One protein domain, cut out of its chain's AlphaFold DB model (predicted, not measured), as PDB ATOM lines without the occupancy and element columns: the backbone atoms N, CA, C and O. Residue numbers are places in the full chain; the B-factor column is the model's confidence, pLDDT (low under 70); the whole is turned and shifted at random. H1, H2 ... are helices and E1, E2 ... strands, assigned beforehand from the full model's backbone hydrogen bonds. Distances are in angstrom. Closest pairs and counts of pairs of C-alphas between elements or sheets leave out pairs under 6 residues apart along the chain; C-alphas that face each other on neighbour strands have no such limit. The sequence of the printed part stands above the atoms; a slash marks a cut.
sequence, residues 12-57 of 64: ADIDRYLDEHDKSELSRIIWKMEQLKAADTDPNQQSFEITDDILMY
ATOM      1  N   ALA A  12      15.284 -21.978   9.509       88.12
ATOM      2  CA  ALA A  12      14.394 -23.093   9.820       88.12
ATOM      3  C   ALA A  12      13.108 -22.659  10.547       88.12
ATOM      4  O   ALA A  12      12.061 -23.266  10.338       88.12
ATOM      5  N   ASP A  13      13.171 -21.615  11.379       88.75
ATOM      6  CA  ASP A  13      11.996 -21.074  12.066       88.75
ATOM      7  C   ASP A  13      11.153 -20.211  11.123       88.75
ATOM      8  O   ASP A  13       9.927 -20.278  11.165       88.75
ATOM      9  N   ILE A  14      11.796 -19.452  10.229       87.31
ATOM     10  CA  ILE A  14      11.111 -18.658   9.201       87.31
ATOM     11  C   ILE A  14      10.253 -19.564   8.319       87.31
ATOM     12  O   ILE A  14       9.065 -19.311   8.160       87.31
ATOM     13  N   ASP A  15      10.814 -20.655   7.800       91.50
ATOM     14  CA  ASP A  15      10.063 -21.561   6.925       91.50
ATOM     15  C   ASP A  15       8.992 -22.369   7.662       91.50
ATOM     16  O   ASP A  15       8.016 -22.805   7.053       91.50
ATOM     17  N   ARG A  16       9.170 -22.579   8.969       93.94
ATOM     18  CA  ARG A  16       8.240 -23.347   9.798       93.94
ATOM     19  C   ARG A  16       7.054 -22.523  10.290       93.94
ATOM     20  O   ARG A  16       5.979 -23.093  10.470       93.94
ATOM     21  N   TYR A  17       7.262 -21.240  10.572       92.31
ATOM     22  CA  TYR A  17       6.282 -20.407  11.270       92.31
ATOM     23  C   TYR A  17       5.766 -19.220  10.462       92.31
ATOM     24  O   TYR A  17       4.713 -18.706  10.826       92.31
ATOM     25  N   LEU A  18       6.468 -18.783   9.412       93.00
ATOM     26  CA  LEU A  18       6.029 -17.666   8.575       93.00
ATOM     27  C   LEU A  18       5.431 -18.185   7.272       93.00
ATOM     28  O   LEU A  18       6.018 -19.035   6.594       93.00
ATOM     29  N   ASP A  19       4.275 -17.643   6.906       95.44
ATOM     30  CA  ASP A  19       3.710 -17.853   5.582       95.44
ATOM     31  C   ASP A  19       4.354 -16.918   4.537       95.44
ATOM     32  O   ASP A  19       5.245 -16.117   4.829       95.44
ATOM     33  N   GLU A  20       3.938 -17.035   3.277       95.25
ATOM     34  CA  GLU A  20       4.505 -16.224   2.191       95.25
ATOM     35  C   GLU A  20       4.229 -14.720   2.350       95.25
ATOM     36  O   GLU A  20       5.043 -13.892   1.929       95.25
ATOM     37  N   HIS A  21       3.113 -14.348   2.979       95.69
ATOM     38  CA  HIS A  21       2.816 -12.951   3.267       95.69
ATOM     39  C   HIS A  21       3.784 -12.417   4.329       95.69
ATOM     40  O   HIS A  21       4.447 -11.402   4.104       95.69
ATOM     41  N   ASP A  22       3.950 -13.147   5.428       94.31
ATOM     42  CA  ASP A  22       4.858 -12.796   6.519       94.31
ATOM     43  C   ASP A  22       6.319 -12.699   6.050       94.31
ATOM     44  O   ASP A  22       7.044 -11.771   6.422       94.31
ATOM     45  N   LYS A  23       6.765 -13.614   5.181       92.56
ATOM     46  CA  LYS A  23       8.111 -13.574   4.580       92.56
ATOM     47  C   LYS A  23       8.323 -12.323   3.722       92.56
ATOM     48  O   LYS A  23       9.400 -11.713   3.760       92.56
ATOM     49  N   SER A  24       7.305 -11.920   2.966       94.44
ATOM     50  CA  SER A  24       7.329 -10.698   2.155       94.44
ATOM     51  C   SER A  24       7.397  -9.443   3.031       94.44
ATOM     52  O   SER A  24       8.213  -8.545   2.793       94.44
ATOM     53  N   GLU A  25       6.613  -9.402   4.112       94.94
ATOM     54  CA  GLU A  25       6.660  -8.308   5.081       94.94
ATOM     55  C   GLU A  25       8.012  -8.212   5.790       94.94
ATOM     56  O   GLU A  25       8.576  -7.116   5.886       94.94
ATOM     57  N   LEU A  26       8.574  -9.344   6.220       90.94
ATOM     58  CA  LEU A  26       9.896  -9.400   6.838       90.94
ATOM     59  C   LEU A  26      10.974  -8.870   5.885       90.94
ATOM     60  O   LEU A  26      11.792  -8.038   6.277       90.94
ATOM     61  N   SER A  27      10.932  -9.276   4.615       90.31
ATOM     62  CA  SER A  27      11.855  -8.790   3.581       90.31
ATOM     63  C   SER A  27      11.754  -7.273   3.396       90.31
ATOM     64  O   SER A  27      12.768  -6.576   3.325       90.31
ATOM     65  N   ARG A  28      10.530  -6.730   3.393       94.06
ATOM     66  CA  ARG A  28      10.280  -5.285   3.310       94.06
ATOM     67  C   ARG A  28      10.837  -4.531   4.519       94.06
ATOM     68  O   ARG A  28      11.376  -3.434   4.354       94.06
ATOM     69  N   ILE A  29      10.704  -5.087   5.724       90.38
ATOM     70  CA  ILE A  29      11.251  -4.494   6.954       90.38
ATOM     71  C   ILE A  29      12.780  -4.484   6.905       90.38
ATOM     72  O   ILE A  29      13.376  -3.432   7.135       90.38
ATOM     73  N   ILE A  30      13.403  -5.614   6.555       88.44
ATOM     74  CA  ILE A  30      14.862  -5.728   6.415       88.44
ATOM     75  C   ILE A  30      15.376  -4.687   5.418       88.44
ATOM     76  O   ILE A  30      16.299  -3.940   5.733       88.44
ATOM     77  N   TRP A  31      14.729  -4.567   4.256       87.25
ATOM     78  CA  TRP A  31      15.113  -3.578   3.253       87.25
ATOM     79  C   TRP A  31      15.071  -2.143   3.798       87.25
ATOM     80  O   TRP A  31      16.042  -1.406   3.644       87.25
ATOM     81  N   LYS A  32      13.998  -1.752   4.501       85.81
ATOM     82  CA  LYS A  32      13.898  -0.421   5.124       85.81
ATOM     83  C   LYS A  32      14.978  -0.180   6.178       85.81
ATOM     84  O   LYS A  32      15.510   0.922   6.242       85.81
ATOM     85  N   MET A  33      15.311  -1.185   6.990       83.94
ATOM     86  CA  MET A  33      16.393  -1.069   7.973       83.94
ATOM     87  C   MET A  33      17.745  -0.833   7.298       83.94
ATOM     88  O   MET A  33      18.506   0.009   7.759       83.94
ATOM     89  N   GLU A  34      18.029  -1.522   6.193       83.94
ATOM     90  CA  GLU A  34      19.252  -1.290   5.418       83.94
ATOM     91  C   GLU A  34      19.275   0.110   4.792       83.94
ATOM     92  O   GLU A  34      20.315   0.762   4.821       83.94
ATOM     93  N   GLN A  35      18.133   0.627   4.317       83.19
ATOM     94  CA  GLN A  35      18.051   2.023   3.863       83.19
ATOM     95  C   GLN A  35      18.347   3.012   4.999       83.19
ATOM     96  O   GLN A  35      19.061   3.987   4.789       83.19
ATOM     97  N   LEU A  36      17.835   2.756   6.207       81.56
ATOM     98  CA  LEU A  36      18.092   3.608   7.371       81.56
ATOM     99  C   LEU A  36      19.557   3.562   7.812       81.56
ATOM    100  O   LEU A  36      20.121   4.607   8.102       81.56
ATOM    101  N   LYS A  37      20.192   2.384   7.820       77.94
ATOM    102  CA  LYS A  37      21.630   2.261   8.113       77.94
ATOM    103  C   LYS A  37      22.492   2.956   7.064       77.94
ATOM    104  O   LYS A  37      23.473   3.592   7.417       77.94
ATOM    105  N   ALA A  38      22.134   2.822   5.786       76.31
ATOM    106  CA  ALA A  38      22.829   3.514   4.709       76.31
ATOM    107  C   ALA A  38      22.700   5.037   4.859       76.31
ATOM    108  O   ALA A  38      23.686   5.748   4.674       76.31
ATOM    109  N   ALA A  39      21.517   5.517   5.259       73.81
ATOM    110  CA  ALA A  39      21.300   6.920   5.582       73.81
ATOM    111  C   ALA A  39      22.154   7.368   6.776       73.81
ATOM    112  O   ALA A  39      22.769   8.412   6.656       73.81
ATOM    113  N   ASP A  40      22.278   6.558   7.840       67.88
ATOM    114  CA  ASP A  40      23.093   6.840   9.047       67.88
ATOM    115  C   ASP A  40      24.593   7.059   8.749       67.88
ATOM    116  O   ASP A  40      25.339   7.625   9.544       67.88
ATOM    117  N   THR A  41      25.051   6.608   7.577       65.12
ATOM    118  CA  THR A  41      26.413   6.834   7.067       65.12
ATOM    119  C   THR A  41      26.517   7.951   6.022       65.12
ATOM    120  O   THR A  41      27.618   8.211   5.532       65.12
ATOM    121  N   ASP A  42      25.412   8.606   5.659       66.06
ATOM    122  CA  ASP A  42      25.400   9.717   4.706       66.06
ATOM    123  C   ASP A  42      25.809  11.023   5.415       66.06
ATOM    124  O   ASP A  42      25.080  11.518   6.276       66.06
ATOM    125  N   PRO A  43      26.947  11.644   5.049       63.25
ATOM    126  CA  PRO A  43      27.377  12.909   5.643       63.25
ATOM    127  C   PRO A  43      26.419  14.082   5.358       63.25
ATOM    128  O   PRO A  43      26.577  15.143   5.956       63.25
ATOM    129  N   ASN A  44      25.438  13.917   4.460       67.06
ATOM    130  CA  ASN A  44      24.400  14.907   4.159       67.06
ATOM    131  C   ASN A  44      23.052  14.590   4.822       67.06
ATOM    132  O   ASN A  44      22.044  15.231   4.504       67.06
ATOM    133  N   GLN A  45      22.996  13.588   5.700       65.31
ATOM    134  CA  GLN A  45      21.760  13.207   6.361       65.31
ATOM    135  C   GLN A  45      21.270  14.343   7.268       65.31
ATOM    136  O   GLN A  45      21.973  14.811   8.162       65.31
ATOM    137  N   GLN A  46      20.040  14.799   7.038       63.50
ATOM    138  CA  GLN A  46      19.415  15.829   7.863       63.50
ATOM    139  C   GLN A  46      18.783  15.181   9.099       63.50
ATOM    140  O   GLN A  46      17.898  14.330   8.977       63.50
ATOM    141  N   SER A  47      19.232  15.578  10.289       61.22
ATOM    142  CA  SER A  47      18.670  15.136  11.566       61.22
ATOM    143  C   SER A  47      17.533  16.058  11.994       61.22
ATOM    144  O   SER A  47      17.762  17.227  12.286       61.22
ATOM    145  N   PHE A  48      16.316  15.530  12.060       65.56
ATOM    146  CA  PHE A  48      15.154  16.272  12.539       65.56
ATOM    147  C   PHE A  48      14.822  15.866  13.966       65.56
ATOM    148  O   PHE A  48      14.750  14.674  14.273       65.56
ATOM    149  N   GLU A  49      14.556  16.850  14.815       60.88
ATOM    150  CA  GLU A  49      14.054  16.620  16.165       60.88
ATOM    151  C   GLU A  49      12.572  16.984  16.228       60.88
ATOM    152  O   GLU A  49      12.141  18.005  15.686       60.88
ATOM    153  N   ILE A  50      11.779  16.131  16.877       58.53
ATOM    154  CA  ILE A  50      10.378  16.427  17.177       58.53
ATOM    155  C   ILE A  50      10.322  16.922  18.617       58.53
ATOM    156  O   ILE A  50      10.579  16.153  19.544       58.53
ATOM    157  N   THR A  51       9.964  18.192  18.785       65.31
ATOM    158  CA  THR A  51       9.766  18.835  20.091       65.31
ATOM    159  C   THR A  51       8.365  19.434  20.116       65.31
ATOM    160  O   THR A  51       7.991  20.129  19.176       65.31
ATOM    161  N   ASP A  52       7.574  19.134  21.150       72.88
ATOM    162  CA  ASP A  52       6.188  19.616  21.306       72.88
ATOM    163  C   ASP A  52       5.291  19.383  20.068       72.88
ATOM    164  O   ASP A  52       4.554  20.266  19.640       72.88
ATOM    165  N   ASP A  53       5.375  18.186  19.469       71.56
ATOM    166  CA  ASP A  53       4.652  17.787  18.246       71.56
ATOM    167  C   ASP A  53       4.981  18.622  16.989       71.56
ATOM    168  O   ASP A  53       4.287  18.546  15.971       71.56
ATOM    169  N   ILE A  54       6.075  19.387  17.021       65.25
ATOM    170  CA  ILE A  54       6.566  20.190  15.899       65.25
ATOM    171  C   ILE A  54       7.865  19.577  15.367       65.25
ATOM    172  O   ILE A  54       8.791  19.274  16.121       65.25
ATOM    173  N   LEU A  55       7.938  19.399  14.043       62.59
ATOM    174  CA  LEU A  55       9.148  18.964  13.343       62.59
ATOM    175  C   LEU A  55      10.120  20.146  13.212       62.59
ATOM    176  O   LEU A  55       9.803  21.122  12.530       62.59
ATOM    177  N   MET A  56      11.294  20.056  13.833       65.38
ATOM    178  CA  MET A  56      12.331  21.088  13.762       65.38
ATOM    179  C   MET A  56      13.475  20.675  12.830       65.38
ATOM    180  O   MET A  56      13.908  19.522  12.833       65.38
ATOM    181  N   TYR A  57      13.974  21.632  12.043       65.44
ATOM    182  CA  TYR A  57      15.198  21.476  11.253       65.44
ATOM    183  C   TYR A  57      16.421  21.692  12.156       65.44
ATOM    184  O   TYR A  57      16.364  22.563  13.028       65.44
TER     185      TYR A  57
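AT A GLANCE: This is residues 12 to 57 of the 64 residues of an uncharacterized protein of Paenibacillus graminis (UniProt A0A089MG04). A small hairpin of two short strands, E1 and E2, stands at one end of an open, elongated trace, joined by an unnamed stretch to the long helix H2, which makes much of the length; the short helix H1 turns off at H2's other end. There is no common core, and residues 27 to 45 and 50 to 55 stand free. The printed part has 46 residues with two named helices and two named strands, in the order H1, H2, E1, E2; the sheet, E1 - E2, is antiparallel, and the class is mostly helix. The whole is extended, with a radius of gyration of the C-alphas of 16.5 A, and its outline is flat, spanning 45 by 27 by 14 A.

HOW THE PARTS SIT: E1, residues 49 to 51, and E2, residues 54 to 56, form a hairpin of antiparallel neighbours, with 144 degrees between their N-to-C directions. The C-alphas of Ile 50 and Leu 55 face each other at 4.8 A. N 56 and O 49 are within hydrogen-bond range at 2.9 A, and so are N 54 and O 51 at 3.0 A. H2, residues 20 to 40, is apart from E2. H1, residues 12 to 17, is apart from both strands. H1 and H2 are close but not clearly touching, their closest C-alphas being those of Ile 14 and Lys 23, 7.5 A apart. Their lines stand at a steep tilt of 58 degrees, and they run opposite ways. In H1 and H2 every O i to N i+4 pair is within hydrogen-bond range.

IN THESE COORDINATES: E1 and E2 each measure 6.2 A from first to last C-alpha; E1 begins with C-alpha 49 at (14.054, 16.620, 16.165), and E2 ends with C-alpha 56 at (12.331, 21.088, 13.762). H2, with 21 residues, measures 30.4 A, from C-alpha 20 at (4.505, -16.224, 2.191) to C-alpha 40 at (23.093, 6.840, 9.047). H1, with 6 residues, measures 8.7 A and begins with C-alpha 12 at (14.394, -23.093, 9.820).

THE WHOLE: The two C-alphas farthest apart are those of Arg 16 and Tyr 57, at 45.4 A. The printed part, residues 12 to 57 of a chain of 64, has no cut. The links from H1 to H2 and from E1 to E2 are tight, and the link from H2 to E1, with 8 residues, is short. The mean pLDDT of the printed part is 79.5; the model's confidence is low, under 70, at residues 40 to 51 and 54 to 57.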